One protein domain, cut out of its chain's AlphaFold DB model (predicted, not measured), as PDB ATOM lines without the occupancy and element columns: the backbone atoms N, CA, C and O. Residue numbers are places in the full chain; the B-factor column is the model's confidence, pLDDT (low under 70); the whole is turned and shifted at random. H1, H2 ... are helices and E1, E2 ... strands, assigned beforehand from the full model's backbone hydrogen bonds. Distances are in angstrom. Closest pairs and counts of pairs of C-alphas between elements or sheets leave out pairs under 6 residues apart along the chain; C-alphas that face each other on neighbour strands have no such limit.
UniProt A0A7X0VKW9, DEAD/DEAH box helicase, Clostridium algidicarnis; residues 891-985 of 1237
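AT A GLANCE: This is residues 891 to 985 of the 1237 residues of the protein "DEAD/DEAH box helicase" of Clostridium algidicarnis (UniProt A0A7X0VKW9). One long helix, H1, runs along much of a rod, with a two-strand hairpin, E1 and E2, at its first end; short H2 lies near its later half, and residues 922 to 941 fold back between the helices. The 95 printed residues hold H1, H2, E1, E2 in that order, an antiparallel sheet, class mixed, with 45 residues in named elements, under half. The whole is compact, radius of gyration of the C-alphas 14.1 A, spanning 49 by 23 by 23 A.

HOW THE PARTS SIT: H1, residues 898 to 921, and H2, residues 942 to 949, are close but not clearly touching: their closest C-alphas, Ile 916 and Phe 948, are 7.0 A apart, at a steep tilt of 39 degrees, the same way. E1, residues 961 to 967, and E2, residues 970 to 975, form an antiparallel hairpin, 143 degrees between directions, with N 964 and O 972 at 2.9 A, within hydrogen-bond range. The closest C-alphas of H1 and E2, Lys 898 and Trp 973, are 5.6 A apart. H2 and E2 are apart. In H1 and H2 every O i to N i+4 pair is within hydrogen-bond range.

IN THESE COORDINATES: H1 begins at C-alpha 898 (339.236, 307.956, 272.404) and is 35.0 A long; H2 is 10.5 A, E1 17.7 A, and E2, 16.3 A, ends at C-alpha 975 (347.726, 308.872, 274.214).

THE WHOLE: The farthest C-alphas, Gly 923 and Phe 969, are 49.5 A apart. The printed part has no cut; links H1 to H2 and H2 to E1 are long. Residue 958 is under pLDDT 70.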
ATOM      1  N   TYR A 891     344.360 313.084 283.359       95.19
ATOM      2  CA  TYR A 891     343.202 313.707 282.688       95.19
ATOM      3  C   TYR A 891     343.481 314.246 281.273       95.19
ATOM      4  O   TYR A 891     342.554 314.371 280.479       95.19
ATOM      5  N   TRP A 892     344.735 314.564 280.950       96.19
ATOM      6  CA  TRP A 892     345.119 315.049 279.626       96.19
ATOM      7  C   TRP A 892     345.323 313.914 278.622       96.19
ATOM      8  O   TRP A 892     344.973 314.072 277.459       96.19
ATOM      9  N   VAL A 893     345.877 312.783 279.073       96.19
ATOM     10  CA  VAL A 893     346.365 311.704 278.190       96.19
ATOM     11  C   VAL A 893     345.642 310.370 278.371       96.19
ATOM     12  O   VAL A 893     345.871 309.453 277.589       96.19
ATOM     13  N   TYR A 894     344.783 310.246 279.381       97.56
ATOM     14  CA  TYR A 894     343.883 309.121 279.615       97.56
ATOM     15  C   TYR A 894     342.425 309.576 279.560       97.56
ATOM     16  O   TYR A 894     342.062 310.594 280.146       97.56
ATOM     17  N   GLY A 895     341.562 308.748 278.980       97.44
ATOM     18  CA  GLY A 895     340.121 308.974 279.024       97.44
ATOM     19  C   GLY A 895     339.312 307.784 278.528       97.44
ATOM     20  O   GLY A 895     339.825 306.892 277.849       97.44
ATOM     21  N   PHE A 896     338.029 307.756 278.885       98.19
ATOM     22  CA  PHE A 896     337.098 306.768 278.337       98.19
ATOM     23  C   PHE A 896     336.781 307.021 276.858       98.19
ATOM     24  O   PHE A 896     336.702 306.071 276.091       98.19
ATOM     25  N   SER A 897     336.679 308.285 276.431       97.00
ATOM     26  CA  SER A 897     336.510 308.644 275.017       97.00
ATOM     27  C   SER A 897     337.858 308.716 274.307       97.00
ATOM     28  O   SER A 897     338.712 309.529 274.673       97.00
ATOM     29  N   LYS A 898     338.034 307.916 273.250       95.56
ATOM     30  CA  LYS A 898     339.236 307.956 272.404       95.56
ATOM     31  C   LYS A 898     339.451 309.344 271.793       95.56
ATOM     32  O   LYS A 898     340.532 309.909 271.917       95.56
ATOM     33  N   GLU A 899     338.403 309.902 271.191       95.06
ATOM     34  CA  GLU A 899     338.437 311.192 270.493       95.06
ATOM     35  C   GLU A 899     338.795 312.346 271.432       95.06
ATOM     36  O   GLU A 899     339.715 313.108 271.148       95.06
ATOM     37  N   LYS A 900     338.136 312.441 272.598       95.50
ATOM     38  CA  LYS A 900     338.439 313.501 273.574       95.50
ATOM     39  C   LYS A 900     339.850 313.373 274.142       95.50
ATOM     40  O   LYS A 900     340.492 314.384 274.397       95.50
ATOM     41  N   THR A 901     340.340 312.148 274.334       95.69
ATOM     42  CA  THR A 901     341.709 311.909 274.823       95.69
ATOM     43  C   THR A 901     342.749 312.432 273.831       95.69
ATOM     44  O   THR A 901     343.715 313.074 274.244       95.69
ATOM     45  N   ILE A 902     342.523 312.216 272.529       95.88
ATOM     46  CA  ILE A 902     343.355 312.771 271.452       95.88
ATOM     47  C   ILE A 902     343.299 314.300 271.482       95.88
ATOM     48  O   ILE A 902     344.335 314.931 271.657       95.88
ATOM     49  N   GLN A 903     342.098 314.885 271.440       95.19
ATOM     50  CA  GLN A 903     341.907 316.342 271.429       95.19
ATOM     51  C   GLN A 903     342.561 317.036 272.632       95.19
ATOM     52  O   GLN A 903     343.208 318.072 272.486       95.19
ATOM     53  N   ASN A 904     342.415 316.469 273.834       95.50
ATOM     54  CA  ASN A 904     343.045 317.006 275.038       95.50
ATOM     55  C   ASN A 904     344.578 316.945 274.936       95.50
ATOM     56  O   ASN A 904     345.252 317.923 275.263       95.50
ATOM     57  N   SER A 905     345.127 315.823 274.467       95.81
ATOM     58  CA  SER A 905     346.576 315.632 274.320       95.81
ATOM     59  C   SER A 905     347.175 316.572 273.271       95.81
ATOM     60  O   SER A 905     348.183 317.222 273.550       95.81
ATOM     61  N   GLU A 906     346.528 316.701 272.109       95.06
ATOM     62  CA  GLU A 906     346.917 317.621 271.033       95.06
ATOM     63  C   GLU A 906     346.925 319.068 271.538       95.06
ATOM     64  O   GLU A 906     347.954 319.741 271.467       95.06
ATOM     65  N   LYS A 907     345.835 319.507 272.180       95.62
ATOM     66  CA  LYS A 907     345.731 320.844 272.779       95.62
ATOM     67  C   LYS A 907     346.850 321.121 273.786       95.62
ATOM     68  O   LYS A 907     347.383 322.227 273.845       95.62
ATOM     69  N   MET A 908     347.214 320.136 274.605       95.44
ATOM     70  CA  MET A 908     348.307 320.292 275.566       95.44
ATOM     71  C   MET A 908     349.666 320.463 274.872       95.44
ATOM     72  O   MET A 908     350.475 321.279 275.316       95.44
ATOM     73  N   ILE A 909     349.930 319.699 273.806       96.12
ATOM     74  CA  ILE A 909     351.163 319.811 273.013       96.12
ATOM     75  C   ILE A 909     351.225 321.173 272.311       96.12
ATOM     76  O   ILE A 909     352.263 321.835 272.355       96.12
ATOM     77  N   GLU A 910     350.116 321.630 271.730       96.62
ATOM     78  CA  GLU A 910     349.998 322.964 271.132       96.62
ATOM     79  C   GLU A 910     350.312 324.060 272.154       96.62
ATOM     80  O   GLU A 910     351.154 324.922 271.899       96.62
ATOM     81  N   ASN A 911     349.715 323.984 273.345       96.94
ATOM     82  CA  ASN A 911     349.984 324.908 274.444       96.94
ATOM     83  C   ASN A 911     351.466 324.897 274.861       96.94
ATOM     84  O   ASN A 911     352.052 325.951 275.118       96.94
ATOM     85  N   TYR A 912     352.091 323.717 274.929       96.56
ATOM     86  CA  TYR A 912     353.512 323.575 275.259       96.56
ATOM     87  C   TYR A 912     354.407 324.240 274.205       96.56
ATOM     88  O   TYR A 912     355.306 325.012 274.549       96.56
ATOM     89  N   ASN A 913     354.141 323.984 272.923       96.62
ATOM     90  CA  ASN A 913     354.898 324.568 271.817       96.62
ATOM     91  C   ASN A 913     354.682 326.085 271.723       96.62
ATOM     92  O   ASN A 913     355.635 326.824 271.467       96.62
ATOM     93  N   PHE A 914     353.469 326.564 272.012       96.19
ATOM     94  CA  PHE A 914     353.169 327.989 272.113       96.19
ATOM     95  C   PHE A 914     354.034 328.682 273.172       96.19
ATOM     96  O   PHE A 914     354.568 329.759 272.914       96.19
ATOM     97  N   GLU A 915     354.232 328.074 274.346       95.44
ATOM     98  CA  GLU A 915     355.090 328.652 275.390       95.44
ATOM     99  C   GLU A 915     356.562 328.733 274.962       95.44
ATOM    100  O   GLU A 915     357.235 329.719 275.272       95.44
ATOM    101  N   ILE A 916     357.059 327.746 274.205       94.25
ATOM    102  CA  ILE A 916     358.404 327.805 273.610       94.25
ATOM    103  C   ILE A 916     358.498 328.993 272.650       94.25
ATOM    104  O   ILE A 916     359.431 329.794 272.745       94.25
ATOM    105  N   GLU A 917     357.528 329.135 271.747       95.12
ATOM    106  CA  GLU A 917     357.510 330.217 270.763       95.12
ATOM    107  C   GLU A 917     357.396 331.595 271.435       95.12
ATOM    108  O   GLU A 917     358.154 332.516 271.112       95.12
ATOM    109  N   ARG A 918     356.492 331.736 272.413       95.31
ATOM    110  CA  ARG A 918     356.262 332.976 273.165       95.31
ATOM    111  C   ARG A 918     357.529 333.445 273.870       95.31
ATOM    112  O   ARG A 918     357.882 334.617 273.757       95.31
ATOM    113  N   LEU A 919     358.217 332.549 274.582       93.69
ATOM    114  CA  LEU A 919     359.439 332.905 275.306       93.69
ATOM    115  C   LEU A 919     360.630 333.144 274.373       93.69
ATOM    116  O   LEU A 919     361.461 334.006 274.661       93.69
ATOM    117  N   SER A 920     360.684 332.452 273.234       92.00
ATOM    118  CA  SER A 920     361.690 332.702 272.198       92.00
ATOM    119  C   SER A 920     361.597 334.124 271.636       92.00
ATOM    120  O   SER A 920     362.611 334.818 271.542       92.00
ATOM    121  N   LYS A 921     360.379 334.627 271.379       93.00
ATOM    122  CA  LYS A 921     360.143 335.996 270.872       93.00
ATOM    123  C   LYS A 921     360.637 337.110 271.803       93.00
ATOM    124  O   LYS A 921     360.939 338.197 271.321       93.00
ATOM    125  N   ILE A 922     360.734 336.852 273.107       91.19
ATOM    126  CA  ILE A 922     361.226 337.816 274.109       91.19
ATOM    127  C   ILE A 922     362.663 337.518 274.575       91.19
ATOM    128  O   ILE A 922     363.116 338.082 275.568       91.19
ATOM    129  N   GLY A 923     363.381 336.618 273.892       88.19
ATOM    130  CA  GLY A 923     364.765 336.261 274.224       88.19
ATOM    131  C   GLY A 923     364.929 335.481 275.536       88.19
ATOM    132  O   GLY A 923     366.006 335.500 276.123       88.19
ATOM    133  N   GLN A 924     363.877 334.808 276.014       89.75
ATOM    134  CA  GLN A 924     363.835 334.072 277.289       89.75
ATOM    135  C   GLN A 924     363.594 332.564 277.086       89.75
ATOM    136  O   GLN A 924     362.969 331.906 277.924       89.75
ATOM    137  N   SER A 925     364.053 331.998 275.966       87.25
ATOM    138  CA  SER A 925     363.873 330.578 275.627       87.25
ATOM    139  C   SER A 925     364.273 329.643 276.775       87.25
ATOM    140  O   SER A 925     365.350 329.772 277.355       87.25
ATOM    141  N   GLY A 926     363.398 328.690 277.108       84.69
ATOM    142  CA  GLY A 926     363.635 327.710 278.171       84.69
ATOM    143  C   GLY A 926     363.530 328.250 279.607       84.69
ATOM    144  O   GLY A 926     363.797 327.501 280.553       84.69
ATOM    145  N   ASN A 927     363.124 329.511 279.808       87.44
ATOM    146  CA  ASN A 927     362.986 330.101 281.139       87.44
ATOM    147  C   ASN A 927     361.728 329.596 281.869       87.44
ATOM    148  O   ASN A 927     360.626 330.112 281.694       87.44
ATOM    149  N   LEU A 928     361.916 328.616 282.759       86.19
ATOM    150  CA  LEU A 928     360.833 328.022 283.550       86.19
ATOM    151  C   LEU A 928     360.118 328.988 284.502       86.19
ATOM    152  O   LEU A 928     359.027 328.658 284.951       86.19
ATOM    153  N   LYS A 929     360.699 330.143 284.847       83.81
ATOM    154  CA  LYS A 929     360.043 331.102 285.755       83.81
ATOM    155  C   LYS A 929     358.902 331.862 285.082       83.81
ATOM    156  O   LYS A 929     358.075 332.437 285.775       83.81
ATOM    157  N   LEU A 930     358.883 331.885 283.750       87.06
ATOM    158  CA  LEU A 930     357.929 332.661 282.961       87.06
ATOM    159  C   LEU A 930     356.846 331.797 282.313       87.06
ATOM    160  O   LEU A 930     356.031 332.343 281.573       87.06
ATOM    161  N   ILE A 931     356.848 330.479 282.540       89.94
ATOM    162  CA  ILE A 931     355.891 329.560 281.910       89.94
ATOM    163  C   ILE A 931     354.498 329.695 282.523       89.94
ATOM    164  O   ILE A 931     354.351 329.946 283.719       89.94
ATOM    165  N   ASN A 932     353.467 329.450 281.720       89.69
ATOM    166  CA  ASN A 932     352.101 329.340 282.220       89.69
ATOM    167  C   ASN A 932     351.933 328.063 283.068       89.69
ATOM    168  O   ASN A 932     352.032 326.943 282.559       89.69
ATOM    169  N   THR A 933     351.668 328.226 284.365       88.12
ATOM    170  CA  THR A 933     351.461 327.131 285.329       88.12
ATOM    171  C   THR A 933     349.986 326.792 285.567       88.12
ATOM    172  O   THR A 933     349.678 325.935 286.398       88.12
ATOM    173  N   ASN A 934     349.046 327.400 284.834       87.81
ATOM    174  CA  ASN A 934     347.629 327.066 284.947       87.81
ATOM    175  C   ASN A 934     347.380 325.623 284.476       87.81
ATOM    176  O   ASN A 934     347.667 325.263 283.333       87.81
ATOM    177  N   THR A 935     346.802 324.796 285.347       87.00
ATOM    178  CA  THR A 935     346.533 323.372 285.093       87.00
ATOM    179  C   THR A 935     345.540 323.113 283.963       87.00
ATOM    180  O   THR A 935     345.548 322.016 283.409       87.00
ATOM    181  N   SER A 936     344.705 324.097 283.609       91.50
ATOM    182  CA  SER A 936     343.814 324.041 282.435       91.50
ATOM    183  C   SER A 936     344.522 324.363 281.116       91.50
ATOM    184  O   SER A 936     343.982 324.100 280.043       91.50
ATOM    185  N   PHE A 937     345.745 324.895 281.191       93.31
ATOM    186  CA  PHE A 937     346.608 325.139 280.045       93.31
ATOM    187  C   PHE A 937     347.547 323.947 279.824       93.31
ATOM    188  O   PHE A 937     347.478 323.298 278.782       93.31
ATOM    189  N   ILE A 938     348.388 323.624 280.814       92.38
ATOM    190  CA  ILE A 938     349.320 322.485 280.790       92.38
ATOM    191  C   ILE A 938     349.479 321.941 282.209       92.38
ATOM    192  O   ILE A 938     349.649 322.702 283.163       92.38
ATOM    193  N   ASN A 939     349.521 320.615 282.350       92.69
ATOM    194  CA  ASN A 939     349.995 319.979 283.577       92.69
ATOM    195  C   ASN A 939     351.471 319.562 283.433       92.69
ATOM    196  O   ASN A 939     351.810 318.562 282.781       92.69
ATOM    197  N   TRP A 940     352.361 320.372 284.002       93.31
ATOM    198  CA  TRP A 940     353.802 320.194 283.913       93.31
ATOM    199  C   TRP A 940     354.273 318.987 284.716       93.31
ATOM    200  O   TRP A 940     353.687 318.570 285.707       93.31
ATOM    201  N   SER A 941     355.381 318.416 284.268       93.12
ATOM    202  CA  SER A 941     356.116 317.400 285.011       93.12
ATOM    203  C   SER A 941     357.612 317.659 284.873       93.12
ATOM    204  O   SER A 941     358.035 318.465 284.038       93.12
ATOM    205  N   ARG A 942     358.432 316.976 285.672       91.00
ATOM    206  CA  ARG A 942     359.889 317.117 285.614       91.00
ATOM    207  C   ARG A 942     360.436 316.784 284.221       91.00
ATOM    208  O   ARG A 942     361.239 317.559 283.701       91.00
ATOM    209  N   ALA A 943     360.000 315.686 283.595       92.81
ATOM    210  CA  ALA A 943     360.438 315.330 282.245       92.81
ATOM    211  C   ALA A 943     360.043 316.404 281.215       92.81
ATOM    212  O   ALA A 943     360.880 316.805 280.407       92.81
ATOM    213  N   LEU A 944     358.817 316.936 281.297       94.44
ATOM    214  CA  LEU A 944     358.330 317.952 280.357       94.44
ATOM    215  C   LEU A 944     359.060 319.295 280.532       94.44
ATOM    216  O   LEU A 944     359.514 319.885 279.555       94.44
ATOM    217  N   LYS A 945     359.278 319.736 281.778       93.62
ATOM    218  CA  LYS A 945     360.093 320.922 282.094       93.62
ATOM    219  C   LYS A 945     361.533 320.775 281.592       93.62
ATOM    220  O   LYS A 945     362.113 321.742 281.108       93.62
ATOM    221  N   ASN A 946     362.127 319.583 281.681       93.75
ATOM    222  CA  ASN A 946     363.485 319.344 281.180       93.75
ATOM    223  C   ASN A 946     363.585 319.468 279.653       93.75
ATOM    224  O   ASN A 946     364.606 319.945 279.160       93.75
ATOM    225  N   LYS A 947     362.548 319.066 278.913       94.38
ATOM    226  CA  LYS A 947     362.460 319.291 277.462       94.38
ATOM    227  C   LYS A 947     362.260 320.764 277.136       94.38
ATOM    228  O   LYS A 947     362.978 321.305 276.300       94.38
ATOM    229  N   PHE A 948     361.391 321.430 277.894       94.31
ATOM    230  CA  PHE A 948     361.147 322.861 277.749       94.31
ATOM    231  C   PHE A 948     362.420 323.690 277.955       94.31
ATOM    232  O   PHE A 948     362.729 324.554 277.142       94.31
ATOM    233  N   LYS A 949     363.217 323.386 278.993       93.75
ATOM    234  CA  LYS A 949     364.523 324.032 279.241       93.75
ATOM    235  C   LYS A 949     365.477 323.935 278.048       93.75
ATOM    236  O   LYS A 949     366.311 324.812 277.864       93.75
ATOM    237  N   LYS A 950     365.378 322.859 277.264       94.50
ATOM    238  CA  LYS A 950     366.184 322.629 276.056       94.50
ATOM    239  C   LYS A 950     365.561 323.251 274.801       94.50
ATOM    240  O   LYS A 950     366.098 323.056 273.718       94.50
ATOM    241  N   SER A 951     364.446 323.973 274.936       93.19
ATOM    242  CA  SER A 951     363.650 324.520 273.829       93.19
ATOM    243  C   SER A 951     363.245 323.456 272.802       93.19
ATOM    244  O   SER A 951     363.179 323.727 271.606       93.19
ATOM    245  N   GLN A 952     363.008 322.225 273.263       95.19
ATOM    246  CA  GLN A 952     362.630 321.115 272.396       95.19
ATOM    247  C   GLN A 952     361.142 321.212 272.040       95.19
ATOM    248  O   GLN A 952     360.301 321.057 272.926       95.19
ATOM    249  N   VAL A 953     360.839 321.425 270.758       95.12
ATOM    250  CA  VAL A 953     359.481 321.355 270.191       95.12
ATOM    251  C   VAL A 953     359.012 319.898 270.164       95.12
ATOM    252  O   VAL A 953     359.811 318.996 269.911       95.12
ATOM    253  N   ILE A 954     357.731 319.670 270.454       95.00
ATOM    254  CA  ILE A 954     357.105 318.344 270.405       95.00
ATOM    255  C   ILE A 954     356.223 318.269 269.160       95.00
ATOM    256  O   ILE A 954     355.310 319.077 269.001       95.00
ATOM    257  N   GLU A 955     356.486 317.305 268.282       92.94
ATOM    258  CA  GLU A 955     355.653 317.047 267.103       92.94
ATOM    259  C   GLU A 955     354.432 316.199 267.485       92.94
ATOM    260  O   GLU A 955     354.526 315.321 268.345       92.94
ATOM    261  N   LEU A 956     353.281 316.476 266.869       87.81
ATOM    262  CA  LEU A 956     352.049 315.712 267.086       87.81
ATOM    263  C   LEU A 956     352.139 314.356 266.377       87.81
ATOM    264  O   LEU A 956     352.385 314.314 265.171       87.81
ATOM    265  N   ASP A 957     351.890 313.260 267.101       84.56
ATOM    266  CA  ASP A 957     351.803 311.916 266.521       84.56
ATOM    267  C   ASP A 957     350.443 311.264 266.801       84.56
ATOM    268  O   ASP A 957     350.188 310.678 267.858       84.56
ATOM    269  N   ASN A 958     349.577 311.303 265.790       69.12
ATOM    270  CA  ASN A 958     348.199 310.826 265.891       69.12
ATOM    271  C   ASN A 958     348.073 309.293 265.888       69.12
ATOM    272  O   ASN A 958     346.973 308.772 266.082       69.12
ATOM    273  N   ASN A 959     349.176 308.558 265.714       73.69
ATOM    274  CA  ASN A 959     349.164 307.097 265.684       73.69
ATOM    275  C   ASN A 959     349.412 306.454 267.059       73.69
ATOM    276  O   ASN A 959     349.232 305.245 267.211       73.69
ATOM    277  N   ASN A 960     349.769 307.231 268.087       82.06
ATOM    278  CA  ASN A 960     350.168 306.702 269.397       82.06
ATOM    279  C   ASN A 960     349.016 306.601 270.406       82.06
ATOM    280  O   ASN A 960     349.160 307.021 271.551       82.06
ATOM    281  N   VAL A 961     347.871 306.023 270.031       91.38
ATOM    282  CA  VAL A 961     346.739 305.825 270.958       91.38
ATOM    283  C   VAL A 961     346.469 304.344 271.174       91.38
ATOM    284  O   VAL A 961     346.129 303.628 270.233       91.38
ATOM    285  N   ILE A 962     346.580 303.889 272.421       93.00
ATOM    286  CA  ILE A 962     346.423 302.476 272.789       93.00
ATOM    287  C   ILE A 962     345.369 302.284 273.876       93.00
ATOM    288  O   ILE A 962     345.062 303.203 274.638       93.00
ATOM    289  N   LEU A 963     344.857 301.060 273.989       94.06
ATOM    290  CA  LEU A 963     344.050 300.652 275.131       94.06
ATOM    291  C   LEU A 963     344.970 300.240 276.287       94.06
ATOM    292  O   LEU A 963     345.868 299.411 276.127       94.06
ATOM    293  N   SER A 964     344.754 300.828 277.459       96.00
ATOM    294  CA  SER A 964     345.586 300.631 278.645       96.00
ATOM    295  C   SER A 964     344.726 300.258 279.850       96.00
ATOM    296  O   SER A 964     343.628 300.787 280.053       96.00
ATOM    297  N   GLN A 965     345.238 299.337 280.669       96.81
ATOM    298  CA  GLN A 965     344.586 298.921 281.904       96.81
ATOM    299  C   GLN A 965     344.809 300.000 282.972       96.81
ATOM    300  O   GLN A 965     345.871 300.074 283.597       96.81
ATOM    301  N   TYR A 966     343.813 300.866 283.169       97.50
ATOM    302  CA  TYR A 966     343.927 302.019 284.058       97.50
ATOM    303  C   TYR A 966     343.800 301.608 285.531       97.50
ATOM    304  O   TYR A 966     344.631 301.966 286.366       97.50
ATOM    305  N   ARG A 967     342.774 300.823 285.863       97.44
ATOM    306  CA  ARG A 967     342.499 300.273 287.205       97.44
ATOM    307  C   ARG A 967     341.966 298.838 287.071       97.44
ATOM    308  O   ARG A 967     341.719 298.406 285.941       97.44
ATOM    309  N   PRO A 968     341.828 298.061 288.165       97.44
ATOM    310  CA  PRO A 968     341.299 296.704 288.061       97.44
ATOM    311  C   PRO A 968     339.934 296.726 287.366       97.44
ATOM    312  O   PRO A 968     339.072 297.516 287.748       97.44
ATOM    313  N   PHE A 969     339.785 295.921 286.310       97.31
ATOM    314  CA  PHE A 969     338.565 295.829 285.493       97.31
ATOM    315  C   PHE A 969     338.106 297.150 284.846       97.31
ATOM    316  O   PHE A 969     336.926 297.342 284.579       97.31
ATOM    317  N   CYS A 970     339.034 298.081 284.600       97.69
ATOM    318  CA  CYS A 970     338.763 299.350 283.931       97.69
ATOM    319  C   CYS A 970     339.862 299.667 282.910       97.69
ATOM    320  O   CYS A 970     341.013 299.954 283.271       97.69
ATOM    321  N   LYS A 971     339.476 299.641 281.635       97.12
ATOM    322  CA  LYS A 971     340.304 300.034 280.494       97.12
ATOM    323  C   LYS A 971     339.996 301.478 280.095       97.12
ATOM    324  O   LYS A 971     338.863 301.937 280.219       97.12
ATOM    325  N   LYS A 972     341.021 302.192 279.632       97.62
ATOM    326  CA  LYS A 972     340.917 303.546 279.068       97.62
ATOM    327  C   LYS A 972     341.843 303.698 277.875       97.62
ATOM    328  O   LYS A 972     342.844 302.985 277.767       97.62
ATOM    329  N   TRP A 973     341.534 304.661 277.019       97.50
ATOM    330  CA  TRP A 973     342.442 305.088 275.965       97.50
ATOM    331  C   TRP A 973     343.580 305.895 276.574       97.50
ATOM    332  O   TRP A 973     343.343 306.738 277.436       97.50
ATOM    333  N   LEU A 974     344.804 305.613 276.136       96.56
ATOM    334  CA  LEU A 974     346.018 306.336 276.490       96.56
ATOM    335  C   LEU A 974     346.636 306.917 275.221       96.56
ATOM    336  O   LEU A 974     346.974 306.157 274.311       96.56
ATOM    337  N   TYR A 975     346.854 308.230 275.194       95.56
ATOM    338  CA  TYR A 975     347.726 308.872 274.214       95.56
ATOM    339  C   TYR A 975     349.183 308.648 274.639       95.56
ATOM    340  O   TYR A 975     349.747 309.359 275.472       95.56
ATOM    341  N   TYR A 976     349.778 307.573 274.132       93.31
ATOM    342  CA  TYR A 976     351.042 307.002 274.582       93.31
ATOM    343  C   TYR A 976     352.256 307.526 273.801       93.31
ATOM    344  O   TYR A 976     353.201 306.791 273.515       93.31
ATOM    345  N   GLN A 977     352.265 308.817 273.472       92.00
ATOM    346  CA  GLN A 977     353.451 309.455 272.912       92.00
ATOM    347  C   GLN A 977     354.484 309.674 274.022       92.00
ATOM    348  O   GLN A 977     354.261 310.448 274.953       92.00
ATOM    349  N   SER A 978     355.642 309.015 273.910       90.31
ATOM    350  CA  SER A 978     356.697 309.061 274.936       90.31
ATOM    351  C   SER A 978     357.133 310.485 275.299       90.31
ATOM    352  O   SER A 978     357.582 310.723 276.421       90.31
ATOM    353  N   ASP A 979     356.946 311.451 274.389       91.94
ATOM    354  CA  ASP A 979     357.376 312.813 274.629       91.94
ATOM    355  C   ASP A 979     356.641 313.538 275.751       91.94
ATOM    356  O   ASP A 979     357.257 314.363 276.437       91.94
ATOM    357  N   ILE A 980     355.373 313.183 275.953       92.62
ATOM    358  CA  ILE A 980     354.461 313.792 276.921       92.62
ATOM    359  C   ILE A 980     354.124 312.856 278.087       92.62
ATOM    360  O   ILE A 980     353.210 313.136 278.862       92.62
ATOM    361  N   ILE A 981     354.848 311.751 278.248       94.12
ATOM    362  CA  ILE A 981     354.661 310.796 279.344       94.12
ATOM    363  C   ILE A 981     355.873 310.894 280.276       94.12
ATOM    364  O   ILE A 981     357.008 310.794 279.822       94.12
ATOM    365  N   GLU A 982     355.656 311.104 281.582       94.56
ATOM    366  CA  GLU A 982     356.760 311.260 282.549       94.56
ATOM    367  C   GLU A 982     357.678 310.031 282.584       94.56
ATOM    368  O   GLU A 982     358.900 310.166 282.549       94.56
ATOM    369  N   MET A 983     357.093 308.831 282.648       93.19
ATOM    370  CA  MET A 983     357.810 307.562 282.540       93.19
ATOM    371  C   MET A 983     356.981 306.574 281.709       93.19
ATOM    372  O   MET A 983     356.075 305.929 282.249       93.19
ATOM    373  N   PRO A 984     357.281 306.414 280.406       90.00
ATOM    374  CA  PRO A 984     356.532 305.503 279.550       90.00
ATOM    375  C   PRO A 984     356.777 304.025 279.883       90.00
ATOM    376  O   PRO A 984     355.999 303.188 279.443       90.00
ATOM    377  N   SER A 985     357.790 303.682 280.691       90.06
ATOM    378  CA  SER A 985     358.259 302.295 280.883       90.06
ATOM    379  C   SER A 985     358.731 301.679 279.551       90.06
ATOM    380  O   SER A 985     358.789 302.373 278.546       90.06
TER     381      SER A 985